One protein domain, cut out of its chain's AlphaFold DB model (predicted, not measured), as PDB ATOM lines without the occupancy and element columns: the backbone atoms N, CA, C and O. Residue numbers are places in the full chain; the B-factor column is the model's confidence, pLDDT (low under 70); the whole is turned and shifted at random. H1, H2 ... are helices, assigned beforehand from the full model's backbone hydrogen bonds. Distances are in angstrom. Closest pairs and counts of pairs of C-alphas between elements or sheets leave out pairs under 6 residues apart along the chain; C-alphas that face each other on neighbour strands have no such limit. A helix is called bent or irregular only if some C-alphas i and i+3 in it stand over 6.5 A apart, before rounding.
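Overview. This is residues 110 to 179 of the 269 residues of an uncharacterized protein of Glossina fuscipes fuscipes (UniProt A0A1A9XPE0). Three long helices, H1, H3 and H4, lie side by side in an elongated up-and-down bundle, each running against the one before it, with their centres at the corners of a triangle. The short H2 sits in the turn between H1 and H3 at one end, and H4 is set more loosely than the other two. The printed part has 70 residues with four named helices, in the order H1, H2, H3, H4, and no named strand; the class is all helix. It is compact, with a radius of gyration of the C-alphas of 12.2 A, and spans 37 by 22 by 16 A.

Arrangement. H1, residues 110 to 129, touches H3, residues 139 to 155, closest at the C-alphas of Phe 123 and Leu 141, 5.2 A apart, at a shallow tilt of 21 degrees, opposite ways. With residues 126 to 127 alone, H1 only just touches H2, residues 134 to 137, with 3 pairs of C-alphas within 8 A, the closest being Ile 127 and Ile 134 at 6.2 A. H2 and H3 meet only through their link. H3 and H4, residues 162 to 178, form a helical hairpin: residues 146 to 149 and 164 to 168 alone only just touch, with 3 pairs within 8 A, the closest C-alphas being Phe 149 and Met 168 at 7.6 A. Their shallow tilt of 34.6 degrees, opposite ways, is only just short of steep. H1 and H4 are close but not clearly touching, the C-alphas of Ile 113 and Met 164 being 7.1 A apart, and run the same way at a shallow tilt of 23 degrees. Every O i to N i+4 pair is within hydrogen-bond range in H3 and H4, and 15 of 16 in H1; H2 is too short for one.

Along the chain. H1 begins at C-alpha 110 (193.133, 189.090, 163.171) and is 30.3 A long; it is irregular, C-alphas 110 and 113 being 8.6 A apart. H2 measures 5.3 A and H3 24.0 A. H4 measures 22.7 A and ends at C-alpha 178 (221.054, 176.388, 152.750); it is neither bent nor irregular, but only just: C-alphas 175 and 178 are 6.2 A apart.

Size, cuts and confidence. The C-alphas farthest apart, Asn 132 and Asn 157, are 37.8 A apart. The printed part has no cut. The links H1 to H2 and H2 to H3 are tight, and H3 to H4 is short. Mean pLDDT of the printed part is 96.6, and no printed residue is under 70.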
ATOM      1  N   ASP A 110     193.624 190.432 163.512       93.38
ATOM      2  CA  ASP A 110     193.133 189.090 163.171       93.38
ATOM      3  C   ASP A 110     193.960 187.907 163.715       93.38
ATOM      4  O   ASP A 110     193.893 186.787 163.181       93.38
ATOM      5  N   ASN A 111     194.702 188.121 164.810       94.50
ATOM      6  CA  ASN A 111     195.668 187.169 165.369       94.50
ATOM      7  C   ASN A 111     196.724 186.720 164.336       94.50
ATOM      8  O   ASN A 111     197.087 185.537 164.292       94.50
ATOM      9  N   ALA A 112     197.182 187.635 163.475       95.88
ATOM     10  CA  ALA A 112     198.068 187.317 162.360       95.88
ATOM     11  C   ALA A 112     199.390 186.669 162.801       95.88
ATOM     12  O   ALA A 112     199.779 185.632 162.260       95.88
ATOM     13  N   ILE A 113     200.046 187.225 163.826       95.94
ATOM     14  CA  ILE A 113     201.316 186.703 164.345       95.94
ATOM     15  C   ILE A 113     201.169 185.285 164.895       95.94
ATOM     16  O   ILE A 113     201.960 184.415 164.552       95.94
ATOM     17  N   LYS A 114     200.100 185.005 165.648       96.62
ATOM     18  CA  LYS A 114     199.844 183.674 166.211       96.62
ATOM     19  C   LYS A 114     199.655 182.625 165.113       96.62
ATOM     20  O   LYS A 114     200.283 181.571 165.143       96.62
ATOM     21  N   LYS A 115     198.831 182.929 164.104       97.50
ATOM     22  CA  LYS A 115     198.615 182.044 162.945       97.50
ATOM     23  C   LYS A 115     199.905 181.822 162.149       97.50
ATOM     24  O   LYS A 115     200.145 180.718 161.659       97.50
ATOM     25  N   TYR A 116     200.734 182.859 162.011       97.88
ATOM     26  CA  TYR A 116     202.043 182.749 161.371       97.88
ATOM     27  C   TYR A 116     202.975 181.827 162.166       97.88
ATOM     28  O   TYR A 116     203.585 180.930 161.587       97.88
ATOM     29  N   GLU A 117     203.066 182.015 163.485       96.81
ATOM     30  CA  GLU A 117     203.903 181.208 164.378       96.81
ATOM     31  C   GLU A 117     203.504 179.733 164.386       96.81
ATOM     32  O   GLU A 117     204.383 178.871 164.355       96.81
ATOM     33  N   GLU A 118     202.205 179.429 164.370       98.00
ATOM     34  CA  GLU A 118     201.693 178.058 164.268       98.00
ATOM     35  C   GLU A 118     202.214 177.371 162.994       98.00
ATOM     36  O   GLU A 118     202.864 176.323 163.076       98.00
ATOM     37  N   LYS A 119     202.037 178.007 161.827       98.50
ATOM     38  CA  LYS A 119     202.530 177.496 160.533       98.50
ATOM     39  C   LYS A 119     204.054 177.403 160.485       98.50
ATOM     40  O   LYS A 119     204.611 176.427 159.983       98.50
ATOM     41  N   ASN A 120     204.750 178.411 161.011       97.88
ATOM     42  CA  ASN A 120     206.209 178.444 161.021       97.88
ATOM     43  C   ASN A 120     206.792 177.354 161.930       97.88
ATOM     44  O   ASN A 120     207.794 176.730 161.583       97.88
ATOM     45  N   THR A 121     206.145 177.085 163.064       97.94
ATOM     46  CA  THR A 121     206.521 176.006 163.983       97.94
ATOM     47  C   THR A 121     206.299 174.642 163.341       97.94
ATOM     48  O   THR A 121     207.163 173.774 163.449       97.94
ATOM     49  N   GLU A 122     205.179 174.445 162.644       97.94
ATOM     50  CA  GLU A 122     204.904 173.207 161.911       97.94
ATOM     51  C   GLU A 122     205.951 172.947 160.818       97.94
ATOM     52  O   GLU A 122     206.543 171.867 160.760       97.94
ATOM     53  N   PHE A 123     206.260 173.965 160.015       98.38
ATOM     54  CA  PHE A 123     207.313 173.901 159.005       98.38
ATOM     55  C   PHE A 123     208.698 173.619 159.612       98.38
ATOM     56  O   PHE A 123     209.414 172.736 159.136       98.38
ATOM     57  N   SER A 124     209.063 174.331 160.682       97.38
ATOM     58  CA  SER A 124     210.353 174.157 161.362       97.38
ATOM     59  C   SER A 124     210.489 172.759 161.962       97.38
ATOM     60  O   SER A 124     211.547 172.142 161.858       97.38
ATOM     61  N   ARG A 125     209.404 172.226 162.539       97.88
ATOM     62  CA  ARG A 125     209.358 170.851 163.044       97.88
ATOM     63  C   ARG A 125     209.608 169.846 161.921       97.88
ATOM     64  O   ARG A 125     210.454 168.980 162.078       97.88
ATOM     65  N   CYS A 126     208.961 170.014 160.766       97.94
ATOM     66  CA  CYS A 126     209.198 169.143 159.614       97.94
ATOM     67  C   CYS A 126     210.666 169.136 159.171       97.94
ATOM     68  O   CYS A 126     211.209 168.064 158.914       97.94
ATOM     69  N   ILE A 127     211.321 170.302 159.110       97.31
ATOM     70  CA  ILE A 127     212.752 170.377 158.770       97.31
ATOM     71  C   ILE A 127     213.597 169.610 159.787       97.31
ATOM     72  O   ILE A 127     214.470 168.848 159.386       97.31
ATOM     73  N   ASN A 128     213.341 169.806 161.081       96.62
ATOM     74  CA  ASN A 128     214.145 169.198 162.141       96.62
ATOM     75  C   ASN A 128     213.958 167.676 162.231       96.62
ATOM     76  O   ASN A 128     214.916 166.963 162.520       96.62
ATOM     77  N   ASP A 129     212.749 167.186 161.962       96.56
ATOM     78  CA  ASP A 129     212.412 165.762 162.064       96.56
ATOM     79  C   ASP A 129     212.772 164.976 160.786       96.56
ATOM     80  O   ASP A 129     212.861 163.746 160.805       96.56
ATOM     81  N   THR A 130     212.994 165.665 159.661       95.38
ATOM     82  CA  THR A 130     213.264 165.034 158.362       95.38
ATOM     83  C   THR A 130     214.761 164.967 158.071       95.38
ATOM     84  O   THR A 130     215.431 165.983 157.930       95.38
ATOM     85  N   THR A 131     215.293 163.758 157.884       90.56
ATOM     86  CA  THR A 131     216.722 163.542 157.581       90.56
ATOM     87  C   THR A 131     217.033 163.504 156.086       90.56
ATOM     88  O   THR A 131     218.071 164.004 155.658       90.56
ATOM     89  N   ASN A 132     216.133 162.943 155.275       90.44
ATOM     90  CA  ASN A 132     216.292 162.801 153.828       90.44
ATOM     91  C   ASN A 132     215.113 163.438 153.093       90.44
ATOM     92  O   ASN A 132     213.991 163.439 153.586       90.44
ATOM     93  N   GLU A 133     215.368 163.968 151.894       92.56
ATOM     94  CA  GLU A 133     214.333 164.551 151.025       92.56
ATOM     95  C   GLU A 133     213.519 165.698 151.662       92.56
ATOM     96  O   GLU A 133     212.367 165.923 151.295       92.56
ATOM     97  N   ILE A 134     214.140 166.490 152.554       95.75
ATOM     98  CA  ILE A 134     213.529 167.645 153.254       95.75
ATOM     99  C   ILE A 134     212.682 168.507 152.307       95.75
ATOM    100  O   ILE A 134     211.546 168.871 152.610       95.75
ATOM    101  N   CYS A 135     213.222 168.799 151.121       95.38
ATOM    102  CA  CYS A 135     212.564 169.637 150.131       95.38
ATOM    103  C   CYS A 135     211.261 169.054 149.591       95.38
ATOM    104  O   CYS A 135     210.378 169.830 149.251       95.38
ATOM    105  N   ALA A 136     211.149 167.731 149.455       95.44
ATOM    106  CA  ALA A 136     209.939 167.077 148.962       95.44
ATOM    107  C   ALA A 136     208.912 166.941 150.091       95.44
ATOM    108  O   ALA A 136     207.758 167.334 149.922       95.44
ATOM    109  N   THR A 137     209.361 166.477 151.259       97.19
ATOM    110  CA  THR A 137     208.521 166.229 152.436       97.19
ATOM    111  C   THR A 137     207.896 167.519 152.971       97.19
ATOM    112  O   THR A 137     206.676 167.621 153.106       97.19
ATOM    113  N   CYS A 138     208.704 168.559 153.192       97.94
ATOM    114  CA  CYS A 138     208.258 169.800 153.834       97.94
ATOM    115  C   CYS A 138     207.749 170.866 152.848       97.94
ATOM    116  O   CYS A 138     207.388 171.968 153.265       97.94
ATOM    117  N   LEU A 139     207.687 170.567 151.539       96.75
ATOM    118  CA  LEU A 139     207.285 171.535 150.506       96.75
ATOM    119  C   LEU A 139     205.902 172.131 150.758       96.75
ATOM    120  O   LEU A 139     205.683 173.317 150.514       96.75
ATOM    121  N   HIS A 140     204.956 171.293 151.176       97.44
ATOM    122  CA  HIS A 140     203.574 171.706 151.381       97.44
ATOM    123  C   HIS A 140     203.458 172.687 152.556       97.44
ATOM    124  O   HIS A 140     202.823 173.725 152.395       97.44
ATOM    125  N   LEU A 141     204.167 172.432 153.662       98.38
ATOM    126  CA  LEU A 141     204.244 173.330 154.822       98.38
ATOM    127  C   LEU A 141     204.940 174.646 154.479       98.38
ATOM    128  O   LEU A 141     204.446 175.715 154.824       98.38
ATOM    129  N   TYR A 142     206.045 174.595 153.726       98.06
ATOM    130  CA  TYR A 142     206.695 175.811 153.230       98.06
ATOM    131  C   TYR A 142     205.744 176.650 152.365       98.06
ATOM    132  O   TYR A 142     205.683 177.872 152.500       98.06
ATOM    133  N   ARG A 143     205.001 176.007 151.454       98.00
ATOM    134  CA  ARG A 143     204.038 176.688 150.579       98.00
ATOM    135  C   ARG A 143     202.880 177.289 151.361       98.00
ATOM    136  O   ARG A 143     202.486 178.398 151.024       98.00
ATOM    137  N   ASP A 144     202.368 176.585 152.363       98.50
ATOM    138  CA  ASP A 144     201.298 177.061 153.239       98.50
ATOM    139  C   ASP A 144     201.748 178.252 154.105       98.50
ATOM    140  O   ASP A 144     201.079 179.283 154.151       98.50
ATOM    141  N   LEU A 145     202.945 178.185 154.695       98.62
ATOM    142  CA  LEU A 145     203.553 179.321 155.392       98.62
ATOM    143  C   LEU A 145     203.761 180.521 154.452       98.62
ATOM    144  O   LEU A 145     203.398 181.653 154.775       98.62
ATOM    145  N   ASN A 146     204.324 180.288 153.263       98.06
ATOM    146  CA  ASN A 146     204.611 181.349 152.300       98.06
ATOM    147  C   ASN A 146     203.342 181.965 151.702       98.06
ATOM    148  O   ASN A 146     203.316 183.173 151.455       98.06
ATOM    149  N   SER A 147     202.304 181.167 151.443       98.19
ATOM    150  CA  SER A 147     201.024 181.668 150.939       98.19
ATOM    151  C   SER A 147     200.330 182.523 151.994       98.19
ATOM    152  O   SER A 147     199.851 183.603 151.656       98.19
ATOM    153  N   TYR A 148     200.376 182.110 153.265       98.19
ATOM    154  CA  TYR A 148     199.872 182.905 154.378       98.19
ATOM    155  C   TYR A 148     200.619 184.237 154.515       98.19
ATOM    156  O   TYR A 148     200.003 185.297 154.527       98.19
ATOM    157  N   PHE A 149     201.954 184.227 154.503       98.19
ATOM    158  CA  PHE A 149     202.722 185.478 154.510       98.19
ATOM    159  C   PHE A 149     202.380 186.380 153.310       98.19
ATOM    160  O   PHE A 149     202.272 187.598 153.438       98.19
ATOM    161  N   THR A 150     202.193 185.792 152.127       97.94
ATOM    162  CA  THR A 150     201.858 186.544 150.908       97.94
ATOM    163  C   THR A 150     200.460 187.158 150.986       97.94
ATOM    164  O   THR A 150     200.279 188.288 150.529       97.94
ATOM    165  N   SER A 151     199.487 186.470 151.594       97.44
ATOM    166  CA  SER A 151     198.147 187.027 151.801       97.44
ATOM    167  C   SER A 151     198.172 188.200 152.779       97.44
ATOM    168  O   SER A 151     197.554 189.222 152.488       97.44
ATOM    169  N   LEU A 152     198.960 188.123 153.859       97.19
ATOM    170  CA  LEU A 152     199.187 189.257 154.762       97.19
ATOM    171  C   LEU A 152     199.847 190.431 154.032       97.19
ATOM    172  O   LEU A 152     199.429 191.575 154.180       97.19
ATOM    173  N   ASN A 153     200.846 190.155 153.192       96.56
ATOM    174  CA  ASN A 153     201.521 191.185 152.406       96.56
ATOM    175  C   ASN A 153     200.572 191.911 151.445       96.56
ATOM    176  O   ASN A 153     200.705 193.117 151.244       96.56
ATOM    177  N   GLN A 154     199.606 191.195 150.872       96.81
ATOM    178  CA  GLN A 154     198.566 191.794 150.044       96.81
ATOM    179  C   GLN A 154     197.531 192.556 150.881       96.81
ATOM    180  O   GLN A 154     197.131 193.645 150.490       96.81
ATOM    181  N   HIS A 155     197.120 192.004 152.021       95.88
ATOM    182  CA  HIS A 155     196.115 192.599 152.898       95.88
ATOM    183  C   HIS A 155     196.594 193.920 153.522       95.88
ATOM    184  O   HIS A 155     195.882 194.919 153.478       95.88
ATOM    185  N   TYR A 156     197.840 193.959 154.000       95.38
ATOM    186  CA  TYR A 156     198.449 195.139 154.620       95.38
ATOM    187  C   TYR A 156     199.217 196.034 153.637       95.38
ATOM    188  O   TYR A 156     199.990 196.892 154.059       95.38
ATOM    189  N   ASN A 157     199.056 195.855 152.320       94.69
ATOM    190  CA  ASN A 157     199.748 196.652 151.296       94.69
ATOM    191  C   ASN A 157     201.276 196.744 151.512       94.69
ATOM    192  O   ASN A 157     201.876 197.813 151.395       94.69
ATOM    193  N   GLY A 158     201.910 195.625 151.868       92.94
ATOM    194  CA  GLY A 158     203.346 195.552 152.154       92.94
ATOM    195  C   GLY A 158     203.764 195.962 153.570       92.94
ATOM    196  O   GLY A 158     204.941 195.852 153.901       92.94
ATOM    197  N   LYS A 159     202.831 196.393 154.425       95.38
ATOM    198  CA  LYS A 159     203.077 196.793 155.821       95.38
ATOM    199  C   LYS A 159     202.858 195.642 156.804       95.38
ATOM    200  O   LYS A 159     202.191 195.783 157.818       95.38
ATOM    201  N   VAL A 160     203.383 194.466 156.472       96.62
ATOM    202  CA  VAL A 160     203.315 193.309 157.375       96.62
ATOM    203  C   VAL A 160     204.174 193.587 158.609       96.62
ATOM    204  O   VAL A 160     205.239 194.189 158.486       96.62
ATOM    205  N   CYS A 161     203.761 193.097 159.775       96.88
ATOM    206  CA  CYS A 161     204.581 193.013 160.987       96.88
ATOM    207  C   CYS A 161     206.052 192.676 160.679       96.88
ATOM    208  O   CYS A 161     206.351 191.654 160.050       96.88
ATOM    209  N   PHE A 162     206.981 193.525 161.116       97.25
ATOM    210  CA  PHE A 162     208.399 193.398 160.772       97.25
ATOM    211  C   PHE A 162     209.038 192.117 161.328       97.25
ATOM    212  O   PHE A 162     209.885 191.515 160.671       97.25
ATOM    213  N   GLU A 163     208.571 191.638 162.481       97.00
ATOM    214  CA  GLU A 163     208.951 190.337 163.044       97.00
ATOM    215  C   GLU A 163     208.624 189.173 162.089       97.00
ATOM    216  O   GLU A 163     209.490 188.342 161.807       97.00
ATOM    217  N   MET A 164     207.431 189.159 161.482       97.62
ATOM    218  CA  MET A 164     207.080 188.160 160.462       97.62
ATOM    219  C   MET A 164     207.920 188.321 159.188       97.62
ATOM    220  O   MET A 164     208.298 187.325 158.572       97.62
ATOM    221  N   GLN A 165     208.252 189.554 158.787       97.38
ATOM    222  CA  GLN A 165     209.114 189.798 157.626       97.38
ATOM    223  C   GLN A 165     210.538 189.256 157.833       97.38
ATOM    224  O   GLN A 165     211.066 188.595 156.935       97.38
ATOM    225  N   ASP A 166     211.155 189.500 158.995       97.75
ATOM    226  CA  ASP A 166     212.488 188.971 159.325       97.75
ATOM    227  C   ASP A 166     212.474 187.439 159.343       97.75
ATOM    228  O   ASP A 166     213.288 186.802 158.666       97.75
ATOM    229  N   GLN A 167     211.499 186.839 160.036       97.31
ATOM    230  CA  GLN A 167     211.353 185.386 160.079       97.31
ATOM    231  C   GLN A 167     211.155 184.803 158.676       97.31
ATOM    232  O   GLN A 167     211.846 183.853 158.311       97.31
ATOM    233  N   MET A 168     210.292 185.394 157.843       97.81
ATOM    234  CA  MET A 168     210.048 184.877 156.497       97.81
ATOM    235  C   MET A 168     211.271 185.034 155.586       97.81
ATOM    236  O   MET A 168     211.554 184.155 154.768       97.81
ATOM    237  N   ASN A 169     212.038 186.117 155.729       97.38
ATOM    238  CA  ASN A 169     213.288 186.305 154.992       97.38
ATOM    239  C   ASN A 169     214.336 185.255 155.375       97.38
ATOM    240  O   ASN A 169     214.962 184.665 154.489       97.38
ATOM    241  N   ARG A 170     214.491 184.966 156.672       97.25
ATOM    242  CA  ARG A 170     215.362 183.889 157.165       97.25
ATOM    243  C   ARG A 170     214.893 182.526 156.666       97.25
ATOM    244  O   ARG A 170     215.696 181.795 156.094       97.25
ATOM    245  N   THR A 171     213.598 182.232 156.773       97.50
ATOM    246  CA  THR A 171     212.986 180.993 156.272       97.50
ATOM    247  C   THR A 171     213.224 180.809 154.775       97.50
ATOM    248  O   THR A 171     213.663 179.743 154.345       97.50
ATOM    249  N   ARG A 172     213.027 181.850 153.956       97.31
ATOM    250  CA  ARG A 172     213.320 181.806 152.512       97.31
ATOM    251  C   ARG A 172     214.801 181.591 152.236       97.31
ATOM    252  O   ARG A 172     215.132 180.844 151.314       97.31
ATOM    253  N   ASN A 173     215.694 182.226 152.996       96.62
ATOM    254  CA  ASN A 173     217.135 182.030 152.849       96.62
ATOM    255  C   ASN A 173     217.537 180.588 153.189       96.62
ATOM    256  O   ASN A 173     218.206 179.947 152.379       96.62
ATOM    257  N   HIS A 174     217.059 180.064 154.318       96.75
ATOM    258  CA  HIS A 174     217.313 178.693 154.753       96.75
ATOM    259  C   HIS A 174     216.766 177.677 153.735       96.75
ATOM    260  O   HIS A 174     217.501 176.827 153.236       96.75
ATOM    261  N   TRP A 175     215.512 177.841 153.299       96.75
ATOM    262  CA  TRP A 175     214.875 176.978 152.301       96.75
ATOM    263  C   TRP A 175     215.579 176.997 150.935       96.75
ATOM    264  O   TRP A 175     215.813 175.957 150.316       96.75
ATOM    265  N   SER A 176     215.908 178.186 150.425       95.19
ATOM    266  CA  SER A 176     216.433 178.331 149.062       95.19
ATOM    267  C   SER A 176     217.939 178.124 148.956       95.19
ATOM    268  O   SER A 176     218.374 177.482 148.002       95.19
ATOM    269  N   LYS A 177     218.735 178.655 149.891       94.31
ATOM    270  CA  LYS A 177     220.201 178.656 149.794       94.31
ATOM    271  C   LYS A 177     220.844 177.540 150.598       94.31
ATOM    272  O   LYS A 177     221.712 176.855 150.066       94.31
ATOM    273  N   GLU A 178     220.429 177.361 151.848       95.00
ATOM    274  CA  GLU A 178     221.054 176.388 152.750       95.00
ATOM    275  C   GLU A 178     220.591 174.969 152.404       95.00
ATOM    276  O   GLU A 178     221.417 174.111 152.100       95.00
ATOM    277  N   LEU A 179     219.273 174.755 152.305       94.81
ATOM    278  CA  LEU A 179     218.676 173.469 151.921       94.81
ATOM    279  C   LEU A 179     218.626 173.237 150.403       94.81
ATOM    280  O   LEU A 179     218.361 172.126 149.950       94.81
TER     281      LEU A 179